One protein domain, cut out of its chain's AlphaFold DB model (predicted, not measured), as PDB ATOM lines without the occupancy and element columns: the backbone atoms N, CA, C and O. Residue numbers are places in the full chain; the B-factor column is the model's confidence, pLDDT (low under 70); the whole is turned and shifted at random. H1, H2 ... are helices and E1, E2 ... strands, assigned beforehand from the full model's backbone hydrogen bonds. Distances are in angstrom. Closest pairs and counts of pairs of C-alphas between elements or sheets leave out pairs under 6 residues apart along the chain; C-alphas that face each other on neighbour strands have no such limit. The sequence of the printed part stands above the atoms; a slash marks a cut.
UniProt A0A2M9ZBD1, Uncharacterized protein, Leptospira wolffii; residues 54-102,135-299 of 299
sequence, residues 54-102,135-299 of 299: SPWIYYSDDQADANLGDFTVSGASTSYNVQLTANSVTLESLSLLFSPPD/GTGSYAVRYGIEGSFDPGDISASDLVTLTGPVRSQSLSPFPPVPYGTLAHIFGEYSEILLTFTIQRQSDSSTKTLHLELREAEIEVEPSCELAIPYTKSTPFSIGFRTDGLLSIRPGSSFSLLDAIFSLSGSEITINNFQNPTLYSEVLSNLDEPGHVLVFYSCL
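AT A GLANCE: This is residues 54 to 102 and 135 to 299 of the 299 residues of an uncharacterized protein of Leptospira wolffii (UniProt A0A2M9ZBD1). Three long strands, E3, E7 and E8, run side by side and bend into an arched, strongly twisted sheet, with the short strands E2, E4 and E10 along its edges; helix H3 and a smaller sheet, E5 E6 E1 E9, lie within the bend. H1 is at one end of the long axis and the E7-E8 turn at the other. The 214 printed residues, mostly strand by class, have three named helices and ten named strands, in the order E1 E2 E3 H1 E4 E5 E6 E7 E8 E9 H2 E10 H3. The large sheet is branched and mixed, the small one mixed. The whole is compact, with a radius of gyration of the C-alphas of 17.9 A, yet elongated, spanning 57 by 34 by 33 A.

IN THESE COORDINATES: In the large sheet, E3 is residues 79 to 99, 42.6 A long, from (-30.535, 37.160, -21.773); E7 is 180 to 200, 47.8 A; E8 is 206 to 220, 34.2 A; E2 is 70 to 74, E4 143 to 149 and E10 267 to 270. E3 bends by 96 degrees at residue 86, E7 by 82 at 197 and E8 by 81 at 215. The small sheet has E5, 159 to 161, E6, 164 to 170, E1, 55 to 60, from (-58.436, 24.834, -5.544), and E9, 236 to 241. H1 is 137 to 140, H2 256 to 262, and H3 276 to 287, 16.6 A, ending at (-49.759, 24.263, -23.697).

HOW THE PARTS SIT: E3 and E7 are antiparallel, with N 88 and O 193 2.9 A apart. E2 and E4 lie on one side of E3, E7 on the other. E7 and E8 form an antiparallel hairpin, with N 194 to O 211 at 2.9 A; E10 is parallel to E8, with N 210 to O 268 at 2.8 A. H2 and H3 are on the same face of this sheet, at heights of 7.0 and 4.9 A over it, each over none of its strands, H3 only just, with 2 C-alphas on E8. They touch, H3 with residues 278 to 282 alone, closest at the C-alphas of Leu 256 and Leu 278, 6.7 A, at a shallow tilt of 19 degrees, opposite ways. H1 only grazes the sheet with residues 138 to 140. E1 is parallel to E9, with N 58 to O 238 at 2.8 A, and antiparallel to E6, with N 59 to O 167 at 2.8 A. In H2 and H3 every O i to N i+4 pair is within hydrogen-bond range; H1 is too short for one.

THE WHOLE: The C-alphas of Gly 137 and Asp 203 are farthest apart, 60.1 A. Residues 103 to 134 are not printed; C-alphas 102 and 135 are 12.2 A apart across the cut. The links E8 to E9 and E9 to H2 are long. The mean pLDDT of the printed part is 90.6; residues 102 and 135 to 137 are under 70.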
ATOM      1  N   SER A  54     -60.676  22.858  -2.159       87.75
ATOM      2  CA  SER A  54     -60.493  24.292  -2.377       87.75
ATOM      3  C   SER A  54     -59.295  24.460  -3.299       87.75
ATOM      4  O   SER A  54     -58.169  24.463  -2.795       87.75
ATOM      5  N   PRO A  55     -59.511  24.546  -4.620       91.56
ATOM      6  CA  PRO A  55     -58.436  24.834  -5.544       91.56
ATOM      7  C   PRO A  55     -57.922  26.265  -5.360       91.56
ATOM      8  O   PRO A  55     -58.655  27.173  -4.954       91.56
ATOM      9  N   TRP A  56     -56.642  26.441  -5.651       93.38
ATOM     10  CA  TRP A  56     -55.939  27.714  -5.675       93.38
ATOM     11  C   TRP A  56     -55.190  27.856  -6.996       93.38
ATOM     12  O   TRP A  56     -54.690  26.864  -7.532       93.38
ATOM     13  N   ILE A  57     -55.072  29.086  -7.482       93.75
ATOM     14  CA  ILE A  57     -54.119  29.444  -8.531       93.75
ATOM     15  C   ILE A  57     -52.985  30.234  -7.891       93.75
ATOM     16  O   ILE A  57     -53.225  31.170  -7.125       93.75
ATOM     17  N   TYR A  58     -51.753  29.831  -8.176       94.38
ATOM     18  CA  TYR A  58     -50.542  30.533  -7.781       94.38
ATOM     19  C   TYR A  58     -49.890  31.136  -9.016       94.38
ATOM     20  O   TYR A  58     -49.501  30.407  -9.921       94.38
ATOM     21  N   TYR A  59     -49.745  32.453  -9.050       94.62
ATOM     22  CA  TYR A  59     -48.957  33.137 -10.068       94.62
ATOM     23  C   TYR A  59     -47.544  33.327  -9.527       94.62
ATOM     24  O   TYR A  59     -47.378  33.720  -8.368       94.62
ATOM     25  N   SER A  60     -46.537  33.011 -10.331       93.75
ATOM     26  CA  SER A  60     -45.138  33.081  -9.913       93.75
ATOM     27  C   SER A  60     -44.200  33.337 -11.090       93.75
ATOM     28  O   SER A  60     -44.617  33.324 -12.249       93.75
ATOM     29  N   ASP A  61     -42.921  33.487 -10.760       90.75
ATOM     30  CA  ASP A  61     -41.788  33.390 -11.677       90.75
ATOM     31  C   ASP A  61     -40.885  32.195 -11.299       90.75
ATOM     32  O   ASP A  61     -41.306  31.289 -10.564       90.75
ATOM     33  N   ASP A  62     -39.652  32.184 -11.812       85.81
ATOM     34  CA  ASP A  62     -38.619  31.182 -11.541       85.81
ATOM     35  C   ASP A  62     -37.481  31.656 -10.621       85.81
ATOM     36  O   ASP A  62     -36.554  30.888 -10.344       85.81
ATOM     37  N   GLN A  63     -37.537  32.893 -10.124       84.19
ATOM     38  CA  GLN A  63     -36.421  33.564  -9.448       84.19
ATOM     39  C   GLN A  63     -36.492  33.484  -7.918       84.19
ATOM     40  O   GLN A  63     -35.546  33.867  -7.226       84.19
ATOM     41  N   ALA A  64     -37.550  32.859  -7.385       83.50
ATOM     42  CA  ALA A  64     -37.753  32.602  -5.958       83.50
ATOM     43  C   ALA A  64     -37.644  33.871  -5.091       83.50
ATOM     44  O   ALA A  64     -37.221  33.816  -3.929       83.50
ATOM     45  N   ASP A  65     -38.056  35.007  -5.644       87.38
ATOM     46  CA  ASP A  65     -38.089  36.295  -4.969       87.38
ATOM     47  C   ASP A  65     -39.513  36.862  -4.887       87.38
ATOM     48  O   ASP A  65     -40.485  36.251  -5.323       87.38
ATOM     49  N   ALA A  66     -39.665  37.976  -4.168       85.75
ATOM     50  CA  ALA A  66     -40.981  38.522  -3.842       85.75
ATOM     51  C   ALA A  66     -41.579  39.403  -4.953       85.75
ATOM     52  O   ALA A  66     -42.772  39.728  -4.874       85.75
ATOM     53  N   ASN A  67     -40.764  39.818  -5.924       91.69
ATOM     54  CA  ASN A  67     -41.123  40.694  -7.027       91.69
ATOM     55  C   ASN A  67     -41.314  39.872  -8.303       91.69
ATOM     56  O   ASN A  67     -40.477  39.863  -9.196       91.69
ATOM     57  N   LEU A  68     -42.495  39.269  -8.394       92.44
ATOM     58  CA  LEU A  68     -42.909  38.414  -9.507       92.44
ATOM     59  C   LEU A  68     -42.987  39.154 -10.854       92.44
ATOM     60  O   LEU A  68     -43.195  38.545 -11.906       92.44
ATOM     61  N   GLY A  69     -42.904  40.485 -10.823       93.50
ATOM     62  CA  GLY A  69     -42.908  41.331 -11.998       93.50
ATOM     63  C   GLY A  69     -41.542  41.496 -12.651       93.50
ATOM     64  O   GLY A  69     -41.516  41.758 -13.847       93.50
ATOM     65  N   ASP A  70     -40.433  41.340 -11.928       94.81
ATOM     66  CA  ASP A  70     -39.089  41.587 -12.457       94.81
ATOM     67  C   ASP A  70     -38.291  40.285 -12.520       94.81
ATOM     68  O   ASP A  70     -37.794  39.810 -11.507       94.81
ATOM     69  N   PHE A  71     -38.107  39.738 -13.720       94.94
ATOM     70  CA  PHE A  71     -37.415  38.464 -13.909       94.94
ATOM     71  C   PHE A  71     -36.456  38.484 -15.102       94.94
ATOM     72  O   PHE A  71     -36.498  39.353 -15.976       94.94
ATOM     73  N   THR A  72     -35.536  37.519 -15.149       95.06
ATOM     74  CA  THR A  72     -34.578  37.365 -16.253       95.06
ATOM     75  C   THR A  72     -34.906  36.135 -17.082       95.06
ATOM     76  O   THR A  72     -34.862  35.019 -16.578       95.06
ATOM     77  N   VAL A  73     -35.122  36.325 -18.382       94.19
ATOM     78  CA  VAL A  73     -35.369  35.228 -19.324       94.19
ATOM     79  C   VAL A  73     -34.154  35.021 -20.216       94.19
ATOM     80  O   VAL A  73     -33.600  35.966 -20.786       94.19
ATOM     81  N   SER A  74     -33.738  33.768 -20.368       92.06
ATOM     82  CA  SER A  74     -32.669  33.407 -21.302       92.06
ATOM     83  C   SER A  74     -33.232  33.210 -22.710       92.06
ATOM     84  O   SER A  74     -34.094  32.362 -22.929       92.06
ATOM     85  N   GLY A  75     -32.738  33.995 -23.665       89.25
ATOM     86  CA  GLY A  75     -32.935  33.765 -25.093       89.25
ATOM     87  C   GLY A  75     -31.896  32.801 -25.670       89.25
ATOM     88  O   GLY A  75     -31.052  32.259 -24.956       89.25
ATOM     89  N   ALA A  76     -31.930  32.595 -26.989       88.38
ATOM     90  CA  ALA A  76     -31.042  31.648 -27.659       88.38
ATOM     91  C   ALA A  76     -29.627  32.221 -27.814       88.38
ATOM     92  O   ALA A  76     -28.655  31.474 -27.916       88.38
ATOM     93  N   SER A  77     -29.511  33.551 -27.845       85.81
ATOM     94  CA  SER A  77     -28.247  34.262 -28.068       85.81
ATOM     95  C   SER A  77     -27.818  35.173 -26.915       85.81
ATOM     96  O   SER A  77     -26.636  35.491 -26.780       85.81
ATOM     97  N   THR A  78     -28.761  35.617 -26.085       94.44
ATOM     98  CA  THR A  78     -28.539  36.560 -24.985       94.44
ATOM     99  C   THR A  78     -29.653  36.429 -23.951       94.44
ATOM    100  O   THR A  78     -30.639  35.741 -24.196       94.44
ATOM    101  N   SER A  79     -29.510  37.097 -22.811       95.56
ATOM    102  CA  SER A  79     -30.535  37.160 -21.773       95.56
ATOM    103  C   SER A  79     -31.251  38.508 -21.800       95.56
ATOM    104  O   SER A  79     -30.742  39.512 -22.316       95.56
ATOM    105  N   TYR A  80     -32.450  38.520 -21.238       97.00
ATOM    106  CA  TYR A  80     -33.357  39.653 -21.240       97.00
ATOM    107  C   TYR A  80     -33.825  39.924 -19.819       97.00
ATOM    108  O   TYR A  80     -34.277  39.007 -19.139       97.00
ATOM    109  N   ASN A  81     -33.742  41.181 -19.392       96.75
ATOM    110  CA  ASN A  81     -34.424  41.631 -18.184       96.75
ATOM    111  C   ASN A  81     -35.857  41.976 -18.578       96.75
ATOM    112  O   ASN A  81     -36.064  42.778 -19.493       96.75
ATOM    113  N   VAL A  82     -36.828  41.357 -17.925       96.88
ATOM    114  CA  VAL A  82     -38.249  41.524 -18.206       96.88
ATOM    115  C   VAL A  82     -38.910  42.111 -16.971       96.88
ATOM    116  O   VAL A  82     -38.728  41.603 -15.874       96.88
ATOM    117  N   GLN A  83     -39.682  43.172 -17.175       96.88
ATOM    118  CA  GLN A  83     -40.487  43.807 -16.144       96.88
ATOM    119  C   GLN A  83     -41.959  43.804 -16.563       96.88
ATOM    120  O   GLN A  83     -42.317  44.410 -17.576       96.88
ATOM    121  N   LEU A  84     -42.828  43.163 -15.789       96.44
ATOM    122  CA  LEU A  84     -44.279  43.196 -15.936       96.44
ATOM    123  C   LEU A  84     -44.816  44.518 -15.378       96.44
ATOM    124  O   LEU A  84     -44.975  44.702 -14.178       96.44
ATOM    125  N   THR A  85     -45.097  45.454 -16.278       95.50
ATOM    126  CA  THR A  85     -45.525  46.823 -15.939       95.50
ATOM    127  C   THR A  85     -47.033  46.985 -15.779       95.50
ATOM    128  O   THR A  85     -47.480  47.906 -15.099       95.50
ATOM    129  N   ALA A  86     -47.824  46.119 -16.413       95.88
ATOM    130  CA  ALA A  86     -49.271  46.069 -16.249       95.88
ATOM    131  C   ALA A  86     -49.770  44.647 -16.497       95.88
ATOM    132  O   ALA A  86     -49.242  43.950 -17.369       95.88
ATOM    133  N   ASN A  87     -50.786  44.228 -15.749       95.56
ATOM    134  CA  ASN A  87     -51.376  42.904 -15.857       95.56
ATOM    135  C   ASN A  87     -52.889  42.950 -15.598       95.56
ATOM    136  O   ASN A  87     -53.349  43.677 -14.721       95.56
ATOM    137  N   SER A  88     -53.637  42.189 -16.393       95.38
ATOM    138  CA  SER A  88     -55.032  41.806 -16.162       95.38
ATOM    139  C   SER A  88     -55.158  40.344 -16.560       95.38
ATOM    140  O   SER A  88     -54.862  39.990 -17.703       95.38
ATOM    141  N   VAL A  89     -55.530  39.483 -15.619       94.44
ATOM    142  CA  VAL A  89     -55.698  38.048 -15.866       94.44
ATOM    143  C   VAL A  89     -57.020  37.627 -15.261       94.44
ATOM    144  O   VAL A  89     -57.131  37.527 -14.049       94.44
ATOM    145  N   THR A  90     -58.028  37.376 -16.086       94.94
ATOM    146  CA  THR A  90     -59.365  37.042 -15.586       94.94
ATOM    147  C   THR A  90     -59.731  35.626 -15.988       94.94
ATOM    148  O   THR A  90     -60.032  35.353 -17.154       94.94
ATOM    149  N   LEU A  91     -59.724  34.723 -15.009       94.12
ATOM    150  CA  LEU A  91     -60.224  33.364 -15.180       94.12
ATOM    151  C   LEU A  91     -61.756  33.394 -15.190       94.12
ATOM    152  O   LEU A  91     -62.383  33.926 -14.270       94.12
ATOM    153  N   GLU A  92     -62.342  32.812 -16.225       95.12
ATOM    154  CA  GLU A  92     -63.786  32.713 -16.406       95.12
ATOM    155  C   GLU A  92     -64.328  31.405 -15.834       95.12
ATOM    156  O   GLU A  92     -65.298  31.396 -15.074       95.12
ATOM    157  N   SER A  93     -63.664  30.290 -16.129       94.19
ATOM    158  CA  SER A  93     -64.082  28.984 -15.633       94.19
ATOM    159  C   SER A  93     -62.901  28.091 -15.263       94.19
ATOM    160  O   SER A  93     -61.810  28.184 -15.825       94.19
ATOM    161  N   LEU A  94     -63.124  27.211 -14.286       93.69
ATOM    162  CA  LEU A  94     -62.234  26.094 -13.980       93.69
ATOM    163  C   LEU A  94     -63.079  24.869 -13.671       93.69
ATOM    164  O   LEU A  94     -63.916  24.896 -12.767       93.69
ATOM    165  N   SER A  95     -62.812  23.769 -14.361       94.69
ATOM    166  CA  SER A  95     -63.459  22.491 -14.120       94.69
ATOM    167  C   SER A  95     -62.459  21.340 -14.077       94.69
ATOM    168  O   SER A  95     -61.419  21.349 -14.727       94.69
ATOM    169  N   LEU A  96     -62.768  20.343 -13.258       93.44
ATOM    170  CA  LEU A  96     -61.921  19.195 -12.977       93.44
ATOM    171  C   LEU A  96     -62.670  17.918 -13.342       93.44
ATOM    172  O   LEU A  96     -63.845  17.749 -12.997       93.44
ATOM    173  N   LEU A  97     -61.973  17.016 -14.019       93.19
ATOM    174  CA  LEU A  97     -62.440  15.670 -14.318       93.19
ATOM    175  C   LEU A  97     -61.683  14.673 -13.448       93.19
ATOM    176  O   LEU A  97     -60.472  14.792 -13.263       93.19
ATOM    177  N   PHE A  98     -62.400  13.677 -12.938       90.25
ATOM    178  CA  PHE A  98     -61.851  12.667 -12.041       90.25
ATOM    179  C   PHE A  98     -62.023  11.272 -12.626       90.25
ATOM    180  O   PHE A  98     -63.050  10.962 -13.227       90.25
ATOM    181  N   SER A  99     -61.037  10.424 -12.370       88.44
ATOM    182  CA  SER A  99     -61.083   8.989 -12.611       88.44
ATOM    183  C   SER A  99     -61.500   8.250 -11.338       88.44
ATOM    184  O   SER A  99     -61.185   8.708 -10.231       88.44
ATOM    185  N   PRO A 100     -62.192   7.104 -11.463       82.31
ATOM    186  CA  PRO A 100     -62.501   6.258 -10.318       82.31
ATOM    187  C   PRO A 100     -61.214   5.774  -9.634       82.31
ATOM    188  O   PRO A 100     -60.190   5.628 -10.300       82.31
ATOM    189  N   PRO A 101     -61.249   5.498  -8.320       76.44
ATOM    190  CA  PRO A 101     -60.101   4.928  -7.628       76.44
ATOM    191  C   PRO A 101     -59.791   3.518  -8.152       76.44
ATOM    192  O   PRO A 101     -60.708   2.723  -8.373       76.44
ATOM    193  N   ASP A 102     -58.504   3.174  -8.242       65.44
ATOM    194  CA  ASP A 102     -58.025   1.852  -8.692       65.44
ATOM    195  C   ASP A 102     -58.552   0.683  -7.843       65.44
ATOM    196  O   ASP A 102     -58.617  -0.463  -8.293       65.44
ATOM    197  N   GLY A 135     -65.359   7.129 -17.387       47.47
ATOM    198  CA  GLY A 135     -66.224   6.458 -16.427       47.47
ATOM    199  C   GLY A 135     -67.700   6.586 -16.805       47.47
ATOM    200  O   GLY A 135     -68.106   7.496 -17.516       47.47
ATOM    201  N   THR A 136     -68.535   5.675 -16.316       52.00
ATOM    202  CA  THR A 136     -69.990   5.891 -16.321       52.00
ATOM    203  C   THR A 136     -70.381   6.568 -15.003       52.00
ATOM    204  O   THR A 136     -69.753   6.313 -13.979       52.00
ATOM    205  N   GLY A 137     -71.385   7.451 -15.005       69.75
ATOM    206  CA  GLY A 137     -71.842   8.128 -13.779       69.75
ATOM    207  C   GLY A 137     -71.018   9.365 -13.402       69.75
ATOM    208  O   GLY A 137     -70.718  10.192 -14.264       69.75
ATOM    209  N   SER A 138     -70.684   9.522 -12.116       74.94
ATOM    210  CA  SER A 138     -70.091  10.758 -11.569       74.94
ATOM    211  C   SER A 138     -68.713  11.109 -12.137       74.94
ATOM    212  O   SER A 138     -68.338  12.278 -12.089       74.94
ATOM    213  N   TYR A 139     -67.986  10.138 -12.692       83.31
ATOM    214  CA  TYR A 139     -66.653  10.303 -13.291       83.31
ATOM    215  C   TYR A 139     -66.674  10.737 -14.768       83.31
ATOM    216  O   TYR A 139     -65.626  11.006 -15.340       83.31
ATOM    217  N   ALA A 140     -67.854  10.829 -15.397       80.38
ATOM    218  CA  ALA A 140     -68.022  11.464 -16.714       80.38
ATOM    219  C   ALA A 140     -68.314  12.973 -16.618       80.38
ATOM    220  O   ALA A 140     -68.449  13.647 -17.638       80.38
ATOM    221  N   VAL A 141     -68.483  13.495 -15.400       87.31
ATOM    222  CA  VAL A 141     -68.907  14.873 -15.145       87.31
ATOM    223  C   VAL A 141     -67.692  15.730 -14.806       87.31
ATOM    224  O   VAL A 141     -66.846  15.329 -14.009       87.31
ATOM    225  N   ARG A 142     -67.634  16.931 -15.387       92.19
ATOM    226  CA  ARG A 142     -66.689  17.978 -14.988       92.19
ATOM    227  C   ARG A 142     -67.269  18.746 -13.800       92.19
ATOM    228  O   ARG A 142     -68.407  19.207 -13.858       92.19
ATOM    229  N   TYR A 143     -66.500  18.877 -12.728       93.19
ATOM    230  CA  TYR A 143     -66.888  19.617 -11.524       93.19
ATOM    231  C   TYR A 143     -66.126  20.926 -11.504       93.19
ATOM    232  O   TYR A 143     -64.902  20.896 -11.573       93.19
ATOM    233  N   GLY A 144     -66.818  22.056 -11.419       94.31
ATOM    234  CA  GLY A 144     -66.167  23.339 -11.627       94.31
ATOM    235  C   GLY A 144     -66.918  24.542 -11.098       94.31
ATOM    236  O   GLY A 144     -68.009  24.434 -10.537       94.31
ATOM    237  N   ILE A 145     -66.289  25.687 -11.305       93.69
ATOM    238  CA  ILE A 145     -66.826  27.016 -11.050       93.69
ATOM    239  C   ILE A 145     -66.782  27.821 -12.345       93.69
ATOM    240  O   ILE A 145     -65.898  27.624 -13.178       93.69
ATOM    241  N   GLU A 146     -67.721  28.744 -12.465       93.25
ATOM    242  CA  GLU A 146     -67.808  29.729 -13.540       93.25
ATOM    243  C   GLU A 146     -68.054  31.094 -12.889       93.25
ATOM    244  O   GLU A 146     -68.763  31.194 -11.879       93.25
ATOM    245  N   GLY A 147     -67.436  32.143 -13.418       89.31
ATOM    246  CA  GLY A 147     -67.487  33.479 -12.844       89.31
ATOM    247  C   GLY A 147     -66.443  34.413 -13.445       89.31
ATOM    248  O   GLY A 147     -66.034  34.258 -14.580       89.31
ATOM    249  N   SER A 148     -66.034  35.414 -12.672       89.75
ATOM    250  CA  SER A 148     -64.961  36.338 -13.043       89.75
ATOM    251  C   SER A 148     -63.984  36.380 -11.883       89.75
ATOM    252  O   SER A 148     -64.218  37.077 -10.892       89.75
ATOM    253  N   PHE A 149     -62.921  35.588 -11.980       92.06
ATOM    254  CA  PHE A 149     -61.911  35.463 -10.938       92.06
ATOM    255  C   PHE A 149     -60.668  36.253 -11.348       92.06
ATOM    256  O   PHE A 149     -59.835  35.781 -12.121       92.06
ATOM    257  N   ASP A 150     -60.545  37.457 -10.790       92.75
ATOM    258  CA  ASP A 150     -59.392  38.344 -10.960       92.75
ATOM    259  C   ASP A 150     -58.435  38.177  -9.758       92.75
ATOM    260  O   ASP A 150     -58.869  38.307  -8.606       92.75
ATOM    261  N   PRO A 151     -57.155  37.819  -9.969       91.75
ATOM    262  CA  PRO A 151     -56.167  37.701  -8.908       91.75
ATOM    263  C   PRO A 151     -55.662  39.069  -8.424       91.75
ATOM    264  O   PRO A 151     -54.881  39.127  -7.474       91.75
ATOM    265  N   GLY A 152     -56.082  40.177  -9.033       92.44
ATOM    266  CA  GLY A 152     -55.487  41.496  -8.860       92.44
ATOM    267  C   GLY A 152     -54.083  41.552  -9.462       92.44
ATOM    268  O   GLY A 152     -53.758  40.815 -10.384       92.44
ATOM    269  N   ASP A 153     -53.232  42.413  -8.908       93.75
ATOM    270  CA  ASP A 153     -51.871  42.594  -9.416       93.75
ATOM    271  C   ASP A 153     -50.994  41.350  -9.179       93.75
ATOM    272  O   ASP A 153     -50.654  41.034  -8.035       93.75
ATOM    273  N   ILE A 154     -50.619  40.653 -10.257       95.00
ATOM    274  CA  ILE A 154     -49.777  39.444 -10.208       95.00
ATOM    275  C   ILE A 154     -48.272  39.738 -10.173       95.00
ATOM    276  O   ILE A 154     -47.483  38.803 -10.082       95.00
ATOM    277  N   SER A 155     -47.856  41.007 -10.238       93.44
ATOM    278  CA  SER A 155     -46.436  41.393 -10.182       93.44
ATOM    279  C   SER A 155     -45.843  41.345  -8.768       93.44
ATOM    280  O   SER A 155     -44.626  41.383  -8.600       93.44
ATOM    281  N   ALA A 156     -46.683  41.235  -7.737       90.69
ATOM    282  CA  ALA A 156     -46.255  41.196  -6.347       90.69
ATOM    283  C   ALA A 156     -46.769  39.941  -5.641       90.69
ATOM    284  O   ALA A 156     -47.945  39.586  -5.727       90.69
ATOM    285  N   SER A 157     -45.884  39.288  -4.891       94.00
ATOM    286  CA  SER A 157     -46.265  38.147  -4.058       94.00
ATOM    287  C   SER A 157     -47.136  38.557  -2.860       94.00
ATOM    288  O   SER A 157     -46.968  39.630  -2.274       94.00
ATOM    289  N   ASP A 158     -48.050  37.673  -2.460       94.06
ATOM    290  CA  ASP A 158     -48.862  37.808  -1.238       94.06
ATOM    291  C   ASP A 158     -48.795  36.588  -0.312       94.06
ATOM    292  O   ASP A 158     -49.260  36.638   0.831       94.06
ATOM    293  N   LEU A 159     -48.176  35.508  -0.784       92.31
ATOM    294  CA  LEU A 159     -48.023  34.255  -0.073       92.31
ATOM    295  C   LEU A 159     -46.626  33.690  -0.335       92.31
ATOM    296  O   LEU A 159     -46.099  33.784  -1.437       92.31
ATOM    297  N   VAL A 160     -46.028  33.056   0.672       91.12
ATOM    298  CA  VAL A 160     -44.793  32.281   0.501       91.12
ATOM    299  C   VAL A 160     -45.123  30.806   0.671       91.12
ATOM    300  O   VAL A 160     -45.658  30.393   1.701       91.12
ATOM    301  N   THR A 161     -44.811  30.020  -0.351       88.50
ATOM    302  CA  THR A 161     -45.018  28.569  -0.393       88.50
ATOM    303  C   THR A 161     -43.683  27.833  -0.255       88.50
ATOM    304  O   THR A 161     -42.626  28.452  -0.128       88.50
ATOM    305  N   LEU A 162     -43.703  26.497  -0.291       82.31
ATOM    306  CA  LEU A 162     -42.477  25.688  -0.273       82.31
ATOM    307  C   LEU A 162     -41.574  25.940  -1.490       82.31
ATOM    308  O   LEU A 162     -40.369  25.728  -1.406       82.31
ATOM    309  N   THR A 163     -42.150  26.395  -2.600       83.19
ATOM    310  CA  THR A 163     -41.444  26.668  -3.856       83.19
ATOM    311  C   THR A 163     -41.035  28.124  -4.022       83.19
ATOM    312  O   THR A 163     -40.426  28.461  -5.029       83.19
ATOM    313  N   GLY A 164     -41.351  28.978  -3.047       88.81
ATOM    314  CA  GLY A 164     -41.042  30.402  -3.083       88.81
ATOM    315  C   GLY A 164     -42.281  31.295  -2.993       88.81
ATOM    316  O   GLY A 164     -43.392  30.808  -2.728       88.81
ATOM    317  N   PRO A 165     -42.086  32.614  -3.135       92.88
ATOM    318  CA  PRO A 165     -43.167  33.589  -3.128       92.88
ATOM    319  C   PRO A 165     -44.079  33.431  -4.347       92.88
ATOM    320  O   PRO A 165     -43.628  33.117  -5.443       92.88
ATOM    321  N   VAL A 166     -45.376  33.629  -4.137       94.50
ATOM    322  CA  VAL A 166     -46.419  33.547  -5.163       94.50
ATOM    323  C   VAL A 166     -47.478  34.613  -4.899       94.50
ATOM    324  O   VAL A 166     -47.657  35.072  -3.766       94.50
ATOM    325  N   ARG A 167     -48.219  34.979  -5.939       95.25
ATOM    326  CA  ARG A 167     -49.522  35.628  -5.812       95.25
ATOM    327  C   ARG A 167     -50.585  34.539  -5.788       95.25
ATOM    328  O   ARG A 167     -50.604  33.682  -6.667       95.25
ATOM    329  N   SER A 168     -51.457  34.548  -4.793       94.06
ATOM    330  CA  SER A 168     -52.440  33.490  -4.581       94.06
ATOM    331  C   SER A 168     -53.865  33.943  -4.890       94.06
ATOM    332  O   SER A 168     -54.306  35.022  -4.505       94.06
ATOM    333  N   GLN A 169     -54.619  33.082  -5.568       94.38
ATOM    334  CA  GLN A 169     -56.038  33.272  -5.843       94.38
ATOM    335  C   GLN A 169     -56.810  32.038  -5.386       94.38
ATOM    336  O   GLN A 169     -56.568  30.925  -5.851       94.38
ATOM    337  N   SER A 170     -57.751  32.230  -4.462       91.25
ATOM    338  CA  SER A 170     -58.642  31.159  -4.021       91.25
ATOM    339  C   SER A 170     -59.825  31.024  -4.970       91.25
ATOM    340  O   SER A 170     -60.482  32.012  -5.291       91.25
ATOM    341  N   LEU A 171     -60.145  29.789  -5.348       90.19
ATOM    342  CA  LEU A 171     -61.257  29.453  -6.235       90.19
ATOM    343  C   LEU A 171     -62.438  28.855  -5.454       90.19
ATOM    344  O   LEU A 171     -63.001  27.819  -5.806       90.19
ATOM    345  N   SER A 172     -62.778  29.491  -4.332       83.56
ATOM    346  CA  SER A 172     -63.872  29.077  -3.451       83.56
ATOM    347  C   SER A 172     -65.125  29.949  -3.621       83.56
ATOM    348  O   SER A 172     -64.999  31.161  -3.786       83.56
ATOM    349  N   PRO A 173     -66.338  29.381  -3.470       84.50
ATOM    350  CA  PRO A 173     -66.618  27.973  -3.176       84.50
ATOM    351  C   PRO A 173     -66.540  27.084  -4.428       84.50
ATOM    352  O   PRO A 173     -67.155  27.390  -5.444       84.50
ATOM    353  N   PHE A 174     -65.854  25.944  -4.319       91.69
ATOM    354  CA  PHE A 174     -65.821  24.909  -5.357       91.69
ATOM    355  C   PHE A 174     -66.842  23.802  -5.041       91.69
ATOM    356  O   PHE A 174     -67.024  23.468  -3.860       91.69
ATOM    357  N   PRO A 175     -67.536  23.218  -6.037       91.88
ATOM    358  CA  PRO A 175     -68.509  22.164  -5.773       91.88
ATOM    359  C   PRO A 175     -67.859  20.908  -5.165       91.88
ATOM    360  O   PRO A 175     -66.698  20.607  -5.444       91.88
ATOM    361  N   PRO A 176     -68.602  20.119  -4.366       90.81
ATOM    362  CA  PRO A 176     -68.132  18.819  -3.906       90.81
ATOM    363  C   PRO A 176     -67.822  17.877  -5.076       90.81
ATOM    364  O   PRO A 176     -68.640  17.719  -5.983       90.81
ATOM    365  N   VAL A 177     -66.684  17.191  -5.007       91.25
ATOM    366  CA  VAL A 177     -66.161  16.296  -6.053       91.25
ATOM    367  C   VAL A 177     -66.216  14.824  -5.621       91.25
ATOM    368  O   VAL A 177     -66.248  14.552  -4.412       91.25
ATOM    369  N   PRO A 178     -66.270  13.856  -6.559       89.12
ATOM    370  CA  PRO A 178     -66.206  12.431  -6.242       89.12
ATOM    371  C   PRO A 178     -64.847  12.036  -5.650       89.12
ATOM    372  O   PRO A 178     -63.842  12.714  -5.843       89.12
ATOM    373  N   TYR A 179     -64.822  10.918  -4.929       88.25
ATOM    374  CA  TYR A 179     -63.577  10.284  -4.488       88.25
ATOM    375  C   TYR A 179     -62.897   9.635  -5.692       88.25
ATOM    376  O   TYR A 179     -63.589   9.085  -6.533       88.25
ATOM    377  N   GLY A 180     -61.575   9.634  -5.774       87.12
ATOM    378  CA  GLY A 180     -60.875   9.083  -6.934       87.12
ATOM    379  C   GLY A 180     -59.553   9.783  -7.167       87.12
ATOM    380  O   GLY A 180     -58.915  10.209  -6.209       87.12
ATOM    381  N   THR A 181     -59.171   9.935  -8.426       89.50
ATOM    382  CA  THR A 181     -57.916  10.582  -8.822       89.50
ATOM    383  C   THR A 181     -58.212  11.674  -9.837       89.50
ATOM    384  O   THR A 181     -59.049  11.487 -10.718       89.50
ATOM    385  N   LEU A 182     -57.562  12.832  -9.718       90.94
ATOM    386  CA  LEU A 182     -57.670  13.882 -10.729       90.94
ATOM    387  C   LEU A 182     -57.157  13.368 -12.079       90.94
ATOM    388  O   LEU A 182     -56.021  12.913 -12.170       90.94
ATOM    389  N   ALA A 183     -57.994  13.466 -13.105       90.25
ATOM    390  CA  ALA A 183     -57.662  13.056 -14.462       90.25
ATOM    391  C   ALA A 183     -57.241  14.257 -15.312       90.25
ATOM    392  O   ALA A 183     -56.163  14.248 -15.887       90.25
ATOM    393  N   HIS A 184     -58.074  15.301 -15.359       91.25
ATOM    394  CA  HIS A 184     -57.825  16.493 -16.173       91.25
ATOM    395  C   HIS A 184     -58.300  17.759 -15.470       91.25
ATOM    396  O   HIS A 184     -59.258  17.741 -14.688       91.25
ATOM    397  N   ILE A 185     -57.650  18.863 -15.815       91.00
ATOM    398  CA  ILE A 185     -58.051  20.226 -15.490       91.00
ATOM    399  C   ILE A 185     -58.379  20.948 -16.789       91.00
ATOM    400  O   ILE A 185     -57.570  20.951 -17.712       91.00
ATOM    401  N   PHE A 186     -59.544  21.584 -16.827       92.38
ATOM    402  CA  PHE A 186     -59.968  22.467 -17.905       92.38
ATOM    403  C   PHE A 186     -60.159  23.861 -17.326       92.38
ATOM    404  O   PHE A 186     -60.885  24.017 -16.342       92.38
ATOM    405  N   GLY A 187     -59.523  24.860 -17.913       91.75
ATOM    406  CA  GLY A 187     -59.680  26.255 -17.522       91.75
ATOM    407  C   GLY A 187     -59.909  27.136 -18.736       91.75
ATOM    408  O   GLY A 187     -59.447  26.824 -19.829       91.75
ATOM    409  N   GLU A 188     -60.608  28.238 -18.528       93.50
ATOM    410  CA  GLU A 188     -60.862  29.240 -19.557       93.50
ATOM    411  C   GLU A 188     -60.558  30.613 -18.978       93.50
ATOM    412  O   GLU A 188     -61.126  31.015 -17.959       93.50
ATOM    413  N   TYR A 189     -59.630  31.326 -19.606       92.94
ATOM    414  CA  TYR A 189     -59.351  32.720 -19.301       92.94
ATOM    415  C   TYR A 189     -60.093  33.607 -20.292       92.94
ATOM    416  O   TYR A 189     -59.811  33.578 -21.490       92.94
ATOM    417  N   SER A 190     -60.978  34.458 -19.778       94.56
ATOM    418  CA  SER A 190     -61.628  35.499 -20.583       94.56
ATOM    419  C   SER A 190     -60.589  36.440 -21.204       94.56
ATOM    420  O   SER A 190     -60.637  36.746 -22.398       94.56
ATOM    421  N   GLU A 191     -59.587  36.839 -20.414       92.81
ATOM    422  CA  GLU A 191     -58.469  37.653 -20.871       92.81
ATOM    423  C   GLU A 191     -57.181  37.405 -20.076       92.81
ATOM    424  O   GLU A 191     -57.189  37.230 -18.856       92.81
ATOM    425  N   ILE A 192     -56.060  37.437 -20.794       95.19
ATOM    426  CA  ILE A 192     -54.695  37.520 -20.276       95.19
ATOM    427  C   ILE A 192     -54.036  38.687 -21.015       95.19
ATOM    428  O   ILE A 192     -53.579  38.551 -22.154       95.19
ATOM    429  N   LEU A 193     -54.034  39.857 -20.379       96.81
ATOM    430  CA  LEU A 193     -53.464  41.095 -20.903       96.81
ATOM    431  C   LEU A 193     -52.229  41.453 -20.080       96.81
ATOM    432  O   LEU A 193     -52.339  41.890 -18.934       96.81
ATOM    433  N   LEU A 194     -51.046  41.280 -20.659       97.19
ATOM    434  CA  LEU A 194     -49.774  41.510 -19.978       97.19
ATOM    435  C   LEU A 194     -48.958  42.537 -20.757       97.19
ATOM    436  O   LEU A 194     -48.756  42.401 -21.963       97.19
ATOM    437  N   THR A 195     -48.473  43.570 -20.075       97.94
ATOM    438  CA  THR A 195     -47.541  44.539 -20.660       97.94
ATOM    439  C   THR A 195     -46.180  44.408 -20.010       97.94
ATOM    440  O   THR A 195     -46.014  44.689 -18.821       97.94
ATOM    441  N   PHE A 196     -45.193  44.046 -20.818       97.94
ATOM    442  CA  PHE A 196     -43.815  43.880 -20.396       97.94
ATOM    443  C   PHE A 196     -42.937  45.000 -20.943       97.94
ATOM    444  O   PHE A 196     -43.031  45.358 -22.115       97.94
ATOM    445  N   THR A 197     -42.019  45.499 -20.125       98.00
ATOM    446  CA  THR A 197     -40.834  46.217 -20.595       98.00
ATOM    447  C   THR A 197     -39.680  45.230 -20.624       98.00
ATOM    448  O   THR A 197     -39.337  44.639 -19.605       98.00
ATOM    449  N   ILE A 198     -39.091  45.025 -21.798       97.81
ATOM    450  CA  ILE A 198     -38.042  44.032 -22.014       97.81
ATOM    451  C   ILE A 198     -36.767  44.761 -22.411       97.81
ATOM    452  O   ILE A 198     -36.750  45.491 -23.403       97.81
ATOM    453  N   GLN A 199     -35.689  44.534 -21.671       97.75
ATOM    454  CA  GLN A 199     -34.361  45.051 -21.969       97.75
ATOM    455  C   GLN A 199     -33.424  43.906 -22.351       97.75
ATOM    456  O   GLN A 199     -33.167  42.995 -21.564       97.75
ATOM    457  N   ARG A 200     -32.861  43.977 -23.555       96.94
ATOM    458  CA  ARG A 200     -31.843  43.035 -24.021       96.94
ATOM    459  C   ARG A 200     -30.499  43.353 -23.376       96.94
ATOM    460  O   ARG A 200     -29.994  44.464 -23.515       96.94
ATOM    461  N   GLN A 201     -29.883  42.377 -22.711       96.25
ATOM    462  CA  GLN A 201     -28.652  42.624 -21.954       96.25
ATOM    463  C   GLN A 201     -27.434  42.920 -22.844       96.25
ATOM    464  O   GLN A 201     -26.561  43.687 -22.443       96.25
ATOM    465  N   SER A 202     -27.364  42.353 -24.054       94.94
ATOM    466  CA  SER A 202     -26.191  42.497 -24.930       94.94
ATOM    467  C   SER A 202     -25.944  43.921 -25.439       94.94
ATOM    468  O   SER A 202     -24.792  44.292 -25.659       94.94
ATOM    469  N   ASP A 203     -26.996  44.718 -25.625       94.12
ATOM    470  CA  ASP A 203     -26.902  46.072 -26.183       94.12
ATOM    471  C   ASP A 203     -27.772  47.115 -25.467       94.12
ATOM    472  O   ASP A 203     -27.841  48.264 -25.900       94.12
ATOM    473  N   SER A 204     -28.422  46.733 -24.363       95.19
ATOM    474  CA  SER A 204     -29.320  47.583 -23.567       95.19
ATOM    475  C   SER A 204     -30.524  48.144 -24.335       95.19
ATOM    476  O   SER A 204     -31.194  49.061 -23.850       95.19
ATOM    477  N   SER A 205     -30.834  47.606 -25.519       96.00
ATOM    478  CA  SER A 205     -32.037  47.994 -26.254       96.00
ATOM    479  C   SER A 205     -33.288  47.569 -25.487       96.00
ATOM    480  O   SER A 205     -33.323  46.512 -24.858       96.00
ATOM    481  N   THR A 206     -34.308  48.426 -25.509       97.44
ATOM    482  CA  THR A 206     -35.547  48.232 -24.747       97.44
ATOM    483  C   THR A 206     -36.744  48.218 -25.688       97.44
ATOM    484  O   THR A 206     -36.808  49.026 -26.620       97.44
ATOM    485  N   LYS A 207     -37.683  47.306 -25.441       98.00
ATOM    486  CA  LYS A 207     -38.963  47.200 -26.141       98.00
ATOM    487  C   LYS A 207     -40.096  47.013 -25.142       98.00
ATOM    488  O   LYS A 207     -39.939  46.290 -24.163       98.00
ATOM    489  N   THR A 208     -41.235  47.621 -25.431       98.31
ATOM    490  CA  THR A 208     -42.495  47.365 -24.738       98.31
ATOM    491  C   THR A 208     -43.265  46.311 -25.518       98.31
ATOM    492  O   THR A 208     -43.478  46.452 -26.724       98.31
ATOM    493  N   LEU A 209     -43.658  45.240 -24.840       98.00
ATOM    494  CA  LEU A 209     -44.469  44.162 -25.379       98.00
ATOM    495  C   LEU A 209     -45.859  44.219 -24.747       98.00
ATOM    496  O   LEU A 209     -45.976  44.121 -23.531       98.00
ATOM    497  N   HIS A 210     -46.894  44.297 -25.575       97.81
ATOM    498  CA  HIS A 210     -48.281  44.068 -25.185       97.81
ATOM    499  C   HIS A 210     -48.681  42.669 -25.642       97.81
ATOM    500  O   HIS A 210     -48.751  42.403 -26.842       97.81
ATOM    501  N   LEU A 211     -48.902  41.767 -24.696       97.12
ATOM    502  CA  LEU A 211     -49.424  40.437 -24.954       97.12
ATOM    503  C   LEU A 211     -50.913  40.425 -24.625       97.12
ATOM    504  O   LEU A 211     -51.294  40.698 -23.489       97.12
ATOM    505  N   GLU A 212     -51.735  40.092 -25.614       96.81
ATOM    506  CA  GLU A 212     -53.182  40.009 -25.458       96.81
ATOM    507  C   GLU A 212     -53.654  38.626 -25.913       96.81
ATOM    508  O   GLU A 212     -53.725  38.335 -27.111       96.81
ATOM    509  N   LEU A 213     -53.985  37.771 -24.947       94.44
ATOM    510  CA  LEU A 213     -54.694  36.518 -25.187       94.44
ATOM    511  C   LEU A 213     -56.129  36.705 -24.700       94.44
ATOM    512  O   LEU A 213     -56.353  37.152 -23.575       94.44
ATOM    513  N   ARG A 214     -57.103  36.408 -25.552       92.75
ATOM    514  CA  ARG A 214     -58.529  36.456 -25.213       92.75
ATOM    515  C   ARG A 214     -59.116  35.080 -25.437       92.75
ATOM    516  O   ARG A 214     -58.718  34.441 -26.410       92.75
ATOM    517  N   GLU A 215     -60.037  34.679 -24.567       89.94
ATOM    518  CA  GLU A 215     -60.711  33.374 -24.651       89.94
ATOM    519  C   GLU A 215     -59.677  32.231 -24.725       89.94
ATOM    520  O   GLU A 215     -59.708  31.373 -25.605       89.94
ATOM    521  N   ALA A 216     -58.671  32.284 -23.843       88.44
ATOM    522  CA  ALA A 216     -57.595  31.303 -23.816       88.44
ATOM    523  C   ALA A 216     -58.033  30.075 -23.009       88.44
ATOM    524  O   ALA A 216     -58.196  30.144 -21.787       88.44
ATOM    525  N   GLU A 217     -58.200  28.955 -23.700       89.62
ATOM    526  CA  GLU A 217     -58.503  27.662 -23.095       89.62
ATOM    527  C   GLU A 217     -57.214  26.957 -22.661       89.62
ATOM    528  O   GLU A 217     -56.197  27.011 -23.350       89.62
ATOM    529  N   ILE A 218     -57.271  26.284 -21.515       86.62
ATOM    530  CA  ILE A 218     -56.206  25.417 -21.020       86.62
ATOM    531  C   ILE A 218     -56.777  24.033 -20.720       86.62
ATOM    532  O   ILE A 218     -57.795  23.889 -20.039       86.62
ATOM    533  N   GLU A 219     -56.093  23.001 -21.197       87.81
ATOM    534  CA  GLU A 219     -56.380  21.609 -20.868       87.81
ATOM    535  C   GLU A 219     -55.090  20.945 -20.406       87.81
ATOM    536  O   GLU A 219     -54.121  20.862 -21.157       87.81
ATOM    537  N   VAL A 220     -55.064  20.493 -19.152       83.31
ATOM    538  CA  VAL A 220     -53.836  19.963 -18.559       83.31
ATOM    539  C   VAL A 220     -54.097  18.705 -17.750       83.31
ATOM    540  O   VAL A 220     -55.013  18.635 -16.925       83.31
ATOM    541  N   GLU A 221     -53.226  17.724 -17.950       86.19
ATOM    542  CA  GLU A 221     -53.126  16.527 -17.123       86.19
ATOM    543  C   GLU A 221     -52.173  16.773 -15.943       86.19
ATOM    544  O   GLU A 221     -51.105  17.370 -16.119       86.19
ATOM    545  N   PRO A 222     -52.514  16.323 -14.724       85.25
ATOM    546  CA  PRO A 222     -51.620  16.465 -13.588       85.25
ATOM    547  C   PRO A 222     -50.347  15.640 -13.782       85.25
ATOM    548  O   PRO A 222     -50.384  14.471 -14.153       85.25
ATOM    549  N   SER A 223     -49.200  16.230 -13.438       85.06
ATOM    550  CA  SER A 223     -47.896  15.556 -13.521       85.06
ATOM    551  C   SER A 223     -47.706  14.431 -12.494       85.06
ATOM    552  O   SER A 223     -46.709  13.708 -12.540       85.06
ATOM    553  N   CYS A 224     -48.637  14.281 -11.552       86.38
ATOM    554  CA  CYS A 224     -48.629  13.251 -10.526       86.38
ATOM    555  C   CYS A 224     -50.048  12.772 -10.200       86.38
ATOM    556  O   CYS A 224     -51.039  13.442 -10.486       86.38
ATOM    557  N   GLU A 225     -50.141  11.634  -9.514       87.69
ATOM    558  CA  GLU A 225     -51.414  11.130  -9.015       87.69
ATOM    559  C   GLU A 225     -51.926  11.984  -7.838       87.69
ATOM    560  O   GLU A 225     -51.353  11.994  -6.743       87.69
ATOM    561  N   LEU A 226     -53.024  12.713  -8.059       88.19
ATOM    562  CA  LEU A 226     -53.687  13.531  -7.041       88.19
ATOM    563  C   LEU A 226     -54.985  12.856  -6.585       88.19
ATOM    564  O   LEU A 226     -56.047  13.050  -7.177       88.19
ATOM    565  N   ALA A 227     -54.883  12.071  -5.511       89.69
ATOM    566  CA  ALA A 227     -56.014  11.367  -4.918       89.69
ATOM    567  C   ALA A 227     -56.970  12.307  -4.157       89.69
ATOM    568  O   ALA A 227     -56.546  13.218  -3.437       89.69
ATOM    569  N   ILE A 228     -58.267  12.027  -4.277       88.12
ATOM    570  CA  ILE A 228     -59.393  12.702  -3.636       88.12
ATOM    571  C   ILE A 228     -60.127  11.701  -2.721       88.12
ATOM    572  O   ILE A 228     -60.520  10.631  -3.189       88.12
ATOM    573  N   PRO A 229     -60.371  12.014  -1.432       87.25
ATOM    574  CA  PRO A 229     -60.177  13.297  -0.761       87.25
ATOM    575  C   PRO A 229     -58.712  13.694  -0.676       87.25
ATOM    576  O   PRO A 229     -57.842  12.883  -0.365       87.25
ATOM    577  N   TYR A 230     -58.463  14.967  -0.960       84.69
ATOM    578  CA  TYR A 230     -57.125  15.515  -0.941       84.69
ATOM    579  C   TYR A 230     -56.650  15.631   0.511       84.69
ATOM    580  O   TYR A 230     -57.276  16.307   1.324       84.69
ATOM    581  N   THR A 231     -55.580  14.911   0.848       80.75
ATOM    582  CA  THR A 231     -55.090  14.757   2.234       80.75
ATOM    583  C   THR A 231     -53.741  15.422   2.480       80.75
ATOM    584  O   THR A 231     -53.221  15.353   3.596       80.75
ATOM    585  N   LYS A 232     -53.158  16.064   1.460       81.69
ATOM    586  CA  LYS A 232     -51.898  16.792   1.624       81.69
ATOM    587  C   LYS A 232     -52.114  18.031   2.500       81.69
ATOM    588  O   LYS A 232     -53.206  18.588   2.563       81.69
ATOM    589  N   SER A 233     -51.057  18.432   3.204       77.25
ATOM    590  CA  SER A 233     -51.054  19.635   4.045       77.25
ATOM    591  C   SER A 233     -50.994  20.927   3.232       77.25
ATOM    592  O   SER A 233     -51.415  21.975   3.721       77.25
ATOM    593  N   THR A 234     -50.458  20.867   2.012       81.25
ATOM    594  CA  THR A 234     -50.492  21.965   1.048       81.25
ATOM    595  C   THR A 234     -51.888  22.079   0.439       81.25
ATOM    596  O   THR A 234     -52.585  21.073   0.358       81.25
ATOM    597  N   PRO A 235     -52.338  23.274   0.023       85.75
ATOM    598  CA  PRO A 235     -53.582  23.407  -0.727       85.75
ATOM    599  C   PRO A 235     -53.525  22.690  -2.082       85.75
ATOM    600  O   PRO A 235     -52.450  22.490  -2.651       85.75
ATOM    601  N   PHE A 236     -54.694  22.331  -2.619       89.12
ATOM    602  CA  PHE A 236     -54.795  21.923  -4.018       89.12
ATOM    603  C   PHE A 236     -54.538  23.167  -4.877       89.12
ATOM    604  O   PHE A 236     -55.329  24.103  -4.833       89.12
ATOM    605  N   SER A 237     -53.425  23.220  -5.597       90.25
ATOM    606  CA  SER A 237     -52.914  24.438  -6.215       90.25
ATOM    607  C   SER A 237     -52.288  24.174  -7.577       90.25
ATOM    608  O   SER A 237     -51.441  23.283  -7.719       90.25
ATOM    609  N   ILE A 238     -52.675  25.003  -8.541       90.62
ATOM    610  CA  ILE A 238     -52.174  25.040  -9.914       90.62
ATOM    611  C   ILE A 238     -51.404  26.349 -10.086       90.62
ATOM    612  O   ILE A 238     -51.783  27.378  -9.542       90.62
ATOM    613  N   GLY A 239     -50.300  26.301 -10.804       89.06
ATOM    614  CA  GLY A 239     -49.385  27.399 -11.036       89.06
ATOM    615  C   GLY A 239     -49.574  28.031 -12.399       89.06
ATOM    616  O   GLY A 239     -49.794  27.297 -13.357       89.06
ATOM    617  N   PHE A 240     -49.417  29.346 -12.489       92.12
ATOM    618  CA  PHE A 240     -49.268  30.096 -13.731       92.12
ATOM    619  C   PHE A 240     -47.957  30.886 -13.684       92.12
ATOM    620  O   PHE A 240     -47.818  31.840 -12.916       92.12
ATOM    621  N   ARG A 241     -46.992  30.483 -14.506       91.81
ATOM    622  CA  ARG A 241     -45.672  31.107 -14.595       91.81
ATOM    623  C   ARG A 241     -45.628  32.156 -15.692       91.81
ATOM    624  O   ARG A 241     -45.723  31.834 -16.878       91.81
ATOM    625  N   THR A 242     -45.472  33.416 -15.299       89.38
ATOM    626  CA  THR A 242     -45.399  34.550 -16.236       89.38
ATOM    627  C   THR A 242     -44.122  34.507 -17.074       89.38
ATOM    628  O   THR A 242     -44.163  34.796 -18.271       89.38
ATOM    629  N   ASP A 243     -43.008  34.077 -16.483       90.94
ATOM    630  CA  ASP A 243     -41.723  33.891 -17.156       90.94
ATOM    631  C   ASP A 243     -41.786  32.802 -18.240       90.94
ATOM    632  O   ASP A 243     -41.199  32.947 -19.319       90.94
ATOM    633  N   GLY A 244     -42.569  31.745 -17.998       91.31
ATOM    634  CA  GLY A 244     -42.787  30.644 -18.936       91.31
ATOM    635  C   GLY A 244     -43.359  31.110 -20.279       91.31
ATOM    636  O   GLY A 244     -42.957  30.613 -21.329       91.31
ATOM    637  N   LEU A 245     -44.216  32.139 -20.290       91.75
ATOM    638  CA  LEU A 245     -44.816  32.663 -21.527       91.75
ATOM    639  C   LEU A 245     -43.773  33.197 -22.513       91.75
ATOM    640  O   LEU A 245     -43.978  33.122 -23.724       91.75
ATOM    641  N   LEU A 246     -42.660  33.731 -22.008       93.69
ATOM    642  CA  LEU A 246     -41.606  34.357 -22.811       93.69
ATOM    643  C   LEU A 246     -40.354  33.479 -22.944       93.69
ATOM    644  O   LEU A 246     -39.490  33.762 -23.778       93.69
ATOM    645  N   SER A 247     -40.257  32.426 -22.133       92.12
ATOM    646  CA  SER A 247     -39.113  31.522 -22.084       92.12
ATOM    647  C   SER A 247     -39.063  30.567 -23.274       92.12
ATOM    648  O   SER A 247     -40.077  30.219 -23.880       92.12
ATOM    649  N   ILE A 248     -37.851  30.112 -23.596       91.44
ATOM    650  CA  ILE A 248     -37.631  29.077 -24.608       91.44
ATOM    651  C   ILE A 248     -38.187  27.752 -24.092       91.44
ATOM    652  O   ILE A 248     -37.821  27.312 -23.002       91.44
ATOM    653  N   ARG A 249     -39.034  27.097 -24.893       90.00
ATOM    654  CA  ARG A 249     -39.551  25.766 -24.557       90.00
ATOM    655  C   ARG A 249     -38.424  24.735 -24.490       90.00
ATOM    656  O   ARG A 249     -37.513  24.779 -25.328       90.00
ATOM    657  N   PRO A 250     -38.497  23.755 -23.576       85.00
ATOM    658  CA  PRO A 250     -37.567  22.635 -23.552       85.00
ATOM    659  C   PRO A 250     -37.441  21.964 -24.930       85.00
ATOM    660  O   PRO A 250     -38.426  21.606 -25.564       85.00
ATOM    661  N   GLY A 251     -36.211  21.810 -25.426       84.62
ATOM    662  CA  GLY A 251     -35.948  21.179 -26.727       84.62
ATOM    663  C   GLY A 251     -36.209  22.056 -27.961       84.62
ATOM    664  O   GLY A 251     -35.903  21.620 -29.072       84.62
ATOM    665  N   SER A 252     -36.699  23.289 -27.796       86.69
ATOM    666  CA  SER A 252     -36.813  24.269 -28.880       86.69
ATOM    667  C   SER A 252     -35.543  25.115 -29.005       86.69
ATOM    668  O   SER A 252     -34.897  25.454 -28.018       86.69
ATOM    669  N   SER A 253     -35.185  25.489 -30.235       86.00
ATOM    670  CA  SER A 253     -34.176  26.524 -30.509       86.00
ATOM    671  C   SER A 253     -34.797  27.891 -30.804       86.00
ATOM    672  O   SER A 253     -34.074  28.875 -30.968       86.00
ATOM    673  N   PHE A 254     -36.128  27.961 -30.898       91.31
ATOM    674  CA  PHE A 254     -36.844  29.201 -31.149       91.31
ATOM    675  C   PHE A 254     -36.969  30.015 -29.858       91.31
ATOM    676  O   PHE A 254     -37.405  29.510 -28.827       91.31
ATOM    677  N   SER A 255     -36.612  31.294 -29.947       93.50
ATOM    678  CA  SER A 255     -36.674  32.255 -28.851       93.50
ATOM    679  C   SER A 255     -37.642  33.369 -29.210       93.50
ATOM    680  O   SER A 255     -37.389  34.156 -30.128       93.50
ATOM    681  N   LEU A 256     -38.750  33.438 -28.467       94.00
ATOM    682  CA  LEU A 256     -39.773  34.465 -28.645       94.00
ATOM    683  C   LEU A 256     -39.164  35.865 -28.491       94.00
ATOM    684  O   LEU A 256     -39.425  36.755 -29.298       94.00
ATOM    685  N   LEU A 257     -38.290  36.038 -27.497       95.38
ATOM    686  CA  LEU A 257     -37.624  37.308 -27.218       95.38
ATOM    687  C   LEU A 257     -36.652  37.713 -28.331       95.38
ATOM    688  O   LEU A 257     -36.684  38.860 -28.772       95.38
ATOM    689  N   ASP A 258     -35.856  36.783 -28.872       94.94
ATOM    690  CA  ASP A 258     -34.983  37.098 -30.013       94.94
ATOM    691  C   ASP A 258     -35.810  37.508 -31.246       94.94
ATOM    692  O   ASP A 258     -35.461  38.463 -31.948       94.94
ATOM    693  N   ALA A 259     -36.948  36.845 -31.478       94.94
ATOM    694  CA  ALA A 259     -37.863  37.188 -32.560       94.94
ATOM    695  C   ALA A 259     -38.503  38.577 -32.363       94.94
ATOM    696  O   ALA A 259     -38.491  39.384 -33.293       94.94
ATOM    697  N   ILE A 260     -38.966  38.916 -31.154       95.56
ATOM    698  CA  ILE A 260     -39.487  40.255 -30.806       95.56
ATOM    699  C   ILE A 260     -38.436  41.343 -31.066       95.56
ATOM    700  O   ILE A 260     -38.741  42.417 -31.602       95.56
ATOM    701  N   PHE A 261     -37.177  41.073 -30.718       95.56
ATOM    702  CA  PHE A 261     -36.082  42.017 -30.921       95.56
ATOM    703  C   PHE A 261     -35.607  42.123 -32.375       95.56
ATOM    704  O   PHE A 261     -34.936  43.099 -32.714       95.56
ATOM    705  N   SER A 262     -35.991  41.182 -33.240       93.94
ATOM    706  CA  SER A 262     -35.772  41.271 -34.690       93.94
ATOM    707  C   SER A 262     -36.786  42.177 -35.401       93.94
ATOM    708  O   SER A 262     -36.494  42.702 -36.477       93.94
ATOM    709  N   LEU A 263     -37.961  42.401 -34.800       94.88
ATOM    710  CA  LEU A 263     -38.988  43.281 -35.355       94.88
ATOM    711  C   LEU A 263     -38.560  44.753 -35.276       94.88
ATOM    712  O   LEU A 263     -37.909  45.186 -34.325       94.88
ATOM    713  N   SER A 264     -38.973  45.563 -36.247       92.25
ATOM    714  CA  SER A 264     -38.817  47.017 -36.175       92.25
ATOM    715  C   SER A 264     -39.819  47.630 -35.193       92.25
ATOM    716  O   SER A 264     -40.964  47.192 -35.144       92.25
ATOM    717  N   GLY A 265     -39.419  48.686 -34.481       92.19
ATOM    718  CA  GLY A 265     -40.285  49.415 -33.546       92.19
ATOM    719  C   GLY A 265     -39.985  49.106 -32.080       92.19
ATOM    720  O   GLY A 265     -39.436  48.051 -31.752       92.19
ATOM    721  N   SER A 266     -40.302  50.063 -31.208       94.81
ATOM    722  CA  SER A 266     -40.120  49.958 -29.755       94.81
ATOM    723  C   SER A 266     -41.321  49.341 -29.045       94.81
ATOM    724  O   SER A 266     -41.144  48.779 -27.976       94.81
ATOM    725  N   GLU A 267     -42.512  49.425 -29.635       96.88
ATOM    726  CA  GLU A 267     -43.751  48.861 -29.097       96.88
ATOM    727  C   GLU A 267     -44.220  47.729 -30.003       96.88
ATOM    728  O   GLU A 267     -44.340  47.902 -31.219       96.88
ATOM    729  N   ILE A 268     -44.439  46.559 -29.414       97.81
ATOM    730  CA  ILE A 268     -44.827  45.339 -30.114       97.81
ATOM    731  C   ILE A 268     -46.098  44.817 -29.458       97.81
ATOM    732  O   ILE A 268     -46.108  44.573 -28.258       97.81
ATOM    733  N   THR A 269     -47.151  44.605 -30.242       97.19
ATOM    734  CA  THR A 269     -48.377  43.946 -29.772       97.19
ATOM    735  C   THR A 269     -48.456  42.540 -30.350       97.19
ATOM    736  O   THR A 269     -48.318  42.367 -31.563       97.19
ATOM    737  N   ILE A 270     -48.666  41.542 -29.495       97.12
ATOM    738  CA  ILE A 270     -48.901  40.146 -29.865       97.12
ATOM    739  C   ILE A 270     -50.353  39.813 -29.534       97.12
ATOM    740  O   ILE A 270     -50.731  39.766 -28.366       97.12
ATOM    741  N   ASN A 271     -51.143  39.565 -30.575       95.56
ATOM    742  CA  ASN A 271     -52.503  39.042 -30.488       95.56
ATOM    743  C   ASN A 271     -52.824  38.230 -31.756       95.56
ATOM    744  O   ASN A 271     -51.986  38.067 -32.647       95.56
ATOM    745  N   ASN A 272     -54.043  37.712 -31.868       92.00
ATOM    746  CA  ASN A 272     -54.476  36.926 -33.026       92.00
ATOM    747  C   ASN A 272     -54.441  37.695 -34.368       92.00
ATOM    748  O   ASN A 272     -54.424  37.066 -35.427       92.00
ATOM    749  N   PHE A 273     -54.402  39.032 -34.352       93.38
ATOM    750  CA  PHE A 273     -54.356  39.877 -35.552       93.38
ATOM    751  C   PHE A 273     -52.965  40.472 -35.829       93.38
ATOM    752  O   PHE A 273     -52.613  40.722 -36.985       93.38
ATOM    753  N   GLN A 274     -52.167  40.715 -34.789       94.50
ATOM    754  CA  GLN A 274     -50.865  41.372 -34.833       94.50
ATOM    755  C   GLN A 274     -49.778  40.405 -34.375       94.50
ATOM    756  O   GLN A 274     -49.811  39.886 -33.266       94.50
ATOM    757  N   ASN A 275     -48.775  40.199 -35.231       94.88
ATOM    758  CA  ASN A 275     -47.709  39.217 -35.018       94.88
ATOM    759  C   ASN A 275     -48.239  37.786 -34.760       94.88
ATOM    760  O   ASN A 275     -47.849  37.157 -33.776       94.88
ATOM    761  N   PRO A 276     -49.072  37.226 -35.662       93.19
ATOM    762  CA  PRO A 276     -49.747  35.942 -35.445       93.19
ATOM    763  C   PRO A 276     -48.784  34.762 -35.247       93.19
ATOM    764  O   PRO A 276     -49.105  33.824 -34.529       93.19
ATOM    765  N   THR A 277     -47.582  34.811 -35.834       92.62
ATOM    766  CA  THR A 277     -46.541  33.797 -35.594       92.62
ATOM    767  C   THR A 277     -46.028  33.835 -34.156       92.62
ATOM    768  O   THR A 277     -45.810  32.790 -33.560       92.62
ATOM    769  N   LEU A 278     -45.853  35.024 -33.570       94.81
ATOM    770  CA  LEU A 278     -45.467  35.126 -32.162       94.81
ATOM    771  C   LEU A 278     -46.630  34.719 -31.254       94.81
ATOM    772  O   LEU A 278     -46.411  34.062 -30.246       94.81
ATOM    773  N   TYR A 279     -47.864  35.046 -31.645       94.69
ATOM    774  CA  TYR A 279     -49.067  34.628 -30.931       94.69
ATOM    775  C   TYR A 279     -49.182  33.099 -30.845       94.69
ATOM    776  O   TYR A 279     -49.360  32.566 -29.754       94.69
ATOM    777  N   SER A 280     -48.983  32.376 -31.954       92.31
ATOM    778  CA  SER A 280     -48.990  30.904 -31.937       92.31
ATOM    779  C   SER A 280     -47.880  30.306 -31.071       92.31
ATOM    780  O   SER A 280     -48.068  29.251 -30.472       92.31
ATOM    781  N   GLU A 281     -46.729  30.973 -30.980       92.50
ATOM    782  CA  GLU A 281     -45.622  30.532 -30.127       92.50
ATOM    783  C   GLU A 281     -45.921  30.752 -28.640       92.50
ATOM    784  O   GLU A 281     -45.582  29.897 -27.826       92.50
ATOM    785  N   VAL A 282     -46.609  31.842 -28.285       93.38
ATOM    786  CA  VAL A 282     -47.086  32.064 -26.910       93.38
ATOM    787  C   VAL A 282     -48.136  31.026 -26.519       93.38
ATOM    788  O   VAL A 282     -48.042  30.468 -25.430       93.38
ATOM    789  N   LEU A 283     -49.094  30.717 -27.400       91.50
ATOM    790  CA  LEU A 283     -50.055  29.636 -27.145       91.50
ATOM    791  C   LEU A 283     -49.345  28.287 -26.971       91.50
ATOM    792  O   LEU A 283     -49.611  27.570 -26.018       91.50
ATOM    793  N   SER A 284     -48.344  27.999 -27.808       90.62
ATOM    794  CA  SER A 284     -47.536  26.781 -27.663       90.62
ATOM    795  C   SER A 284     -46.774  26.730 -26.330       90.62
ATOM    796  O   SER A 284     -46.535  25.648 -25.809       90.62
ATOM    797  N   ASN A 285     -46.367  27.876 -25.771       91.38
ATOM    798  CA  ASN A 285     -45.754  27.937 -24.439       91.38
ATOM    799  C   ASN A 285     -46.767  27.649 -23.326       91.38
ATOM    800  O   ASN A 285     -46.401  27.025 -22.333       91.38
ATOM    801  N   LEU A 286     -48.010  28.113 -23.485       89.06
ATOM    802  CA  LEU A 286     -49.094  27.874 -22.531       89.06
ATOM    803  C   LEU A 286     -49.448  26.381 -22.441       89.06
ATOM    804  O   LEU A 286     -49.652  25.877 -21.337       89.06
ATOM    805  N   ASP A 287     -49.443  25.692 -23.583       85.88
ATOM    806  CA  ASP A 287     -49.759  24.263 -23.697       85.88
ATOM    807  C   ASP A 287     -48.595  23.337 -23.291       85.88
ATOM    808  O   ASP A 287     -48.794  22.139 -23.088       85.88
ATOM    809  N   GLU A 288     -47.369  23.860 -23.178       86.94
ATOM    810  CA  GLU A 288     -46.190  23.053 -22.854       86.94
ATOM    811  C   GLU A 288     -46.222  22.599 -21.375       86.94
ATOM    812  O   GLU A 288     -46.190  23.436 -20.459       86.94
ATOM    813  N   PRO A 289     -46.233  21.278 -21.098       82.06
ATOM    814  CA  PRO A 289     -46.367  20.764 -19.739       82.06
ATOM    815  C   PRO A 289     -45.257  21.241 -18.794       82.06
ATOM    816  O   PRO A 289     -44.069  21.044 -19.042       82.06
ATOM    817  N   GLY A 290     -45.645  21.826 -17.656       81.19
ATOM    818  CA  GLY A 290     -44.710  22.291 -16.626       81.19
ATOM    819  C   GLY A 290     -43.941  23.567 -16.981       81.19
ATOM    820  O   GLY A 290     -43.115  24.007 -16.177       81.19
ATOM    821  N   HIS A 291     -44.204  24.161 -18.148       86.44
ATOM    822  CA  HIS A 291     -43.543  25.382 -18.603       86.44
ATOM    823  C   HIS A 291     -44.255  26.625 -18.067       86.44
ATOM    824  O   HIS A 291     -43.686  27.359 -17.261       86.44
ATOM    825  N   VAL A 292     -45.521  26.819 -18.447       90.19
ATOM    826  CA  VAL A 292     -46.382  27.889 -17.909       90.19
ATOM    827  C   VAL A 292     -47.265  27.357 -16.788       90.19
ATOM    828  O   VAL A 292     -47.328  27.951 -15.712       90.19
ATOM    829  N   LEU A 293     -47.928  26.222 -17.012       88.69
ATOM    830  CA  LEU A 293     -48.834  25.628 -16.034       88.69
ATOM    831  C   LEU A 293     -48.099  24.593 -15.176       88.69
ATOM    832  O   LEU A 293     -47.597  23.588 -15.681       88.69
ATOM    833  N   VAL A 294     -48.025  24.842 -13.865       88.06
ATOM    834  CA  VAL A 294     -47.226  24.039 -12.918       88.06
ATOM    835  C   VAL A 294     -48.099  23.441 -11.822       88.06
ATOM    836  O   VAL A 294     -48.792  24.149 -11.106       88.06
ATOM    837  N   PHE A 295     -48.035  22.132 -11.596       87.88
ATOM    838  CA  PHE A 295     -48.789  21.503 -10.506       87.88
ATOM    839  C   PHE A 295     -48.027  21.577  -9.183       87.88
ATOM    840  O   PHE A 295     -47.351  20.628  -8.789       87.88
ATOM    841  N   TYR A 296     -48.175  22.680  -8.449       85.56
ATOM    842  CA  TYR A 296     -47.563  22.840  -7.121       85.56
ATOM    843  C   TYR A 296     -48.004  21.767  -6.121       85.56
ATOM    844  O   TYR A 296     -47.235  21.369  -5.252       85.56
ATOM    845  N   SER A 297     -49.215  21.226  -6.270       86.69
ATOM    846  CA  SER A 297     -49.688  20.095  -5.463       86.69
ATOM    847  C   SER A 297     -48.935  18.783  -5.691       86.69
ATOM    848  O   SER A 297     -49.133  17.840  -4.917       86.69
ATOM    849  N   CYS A 298     -48.119  18.695  -6.741       84.56
ATOM    850  CA  CYS A 298     -47.287  17.538  -7.063       84.56
ATOM    851  C   CYS A 298     -45.853  17.641  -6.537       84.56
ATOM    852  O   CYS A 298     -45.119  16.659  -6.643       84.56
ATOM    853  N   LEU A 299     -45.477  18.789  -5.972       74.06
ATOM    854  CA  LEU A 299     -44.148  19.045  -5.424       74.06
ATOM    855  C   LEU A 299     -44.032  18.614  -3.956       74.06
ATOM    856  O   LEU A 299     -45.072  18.560  -3.251       74.06
TER     857      LEU A 299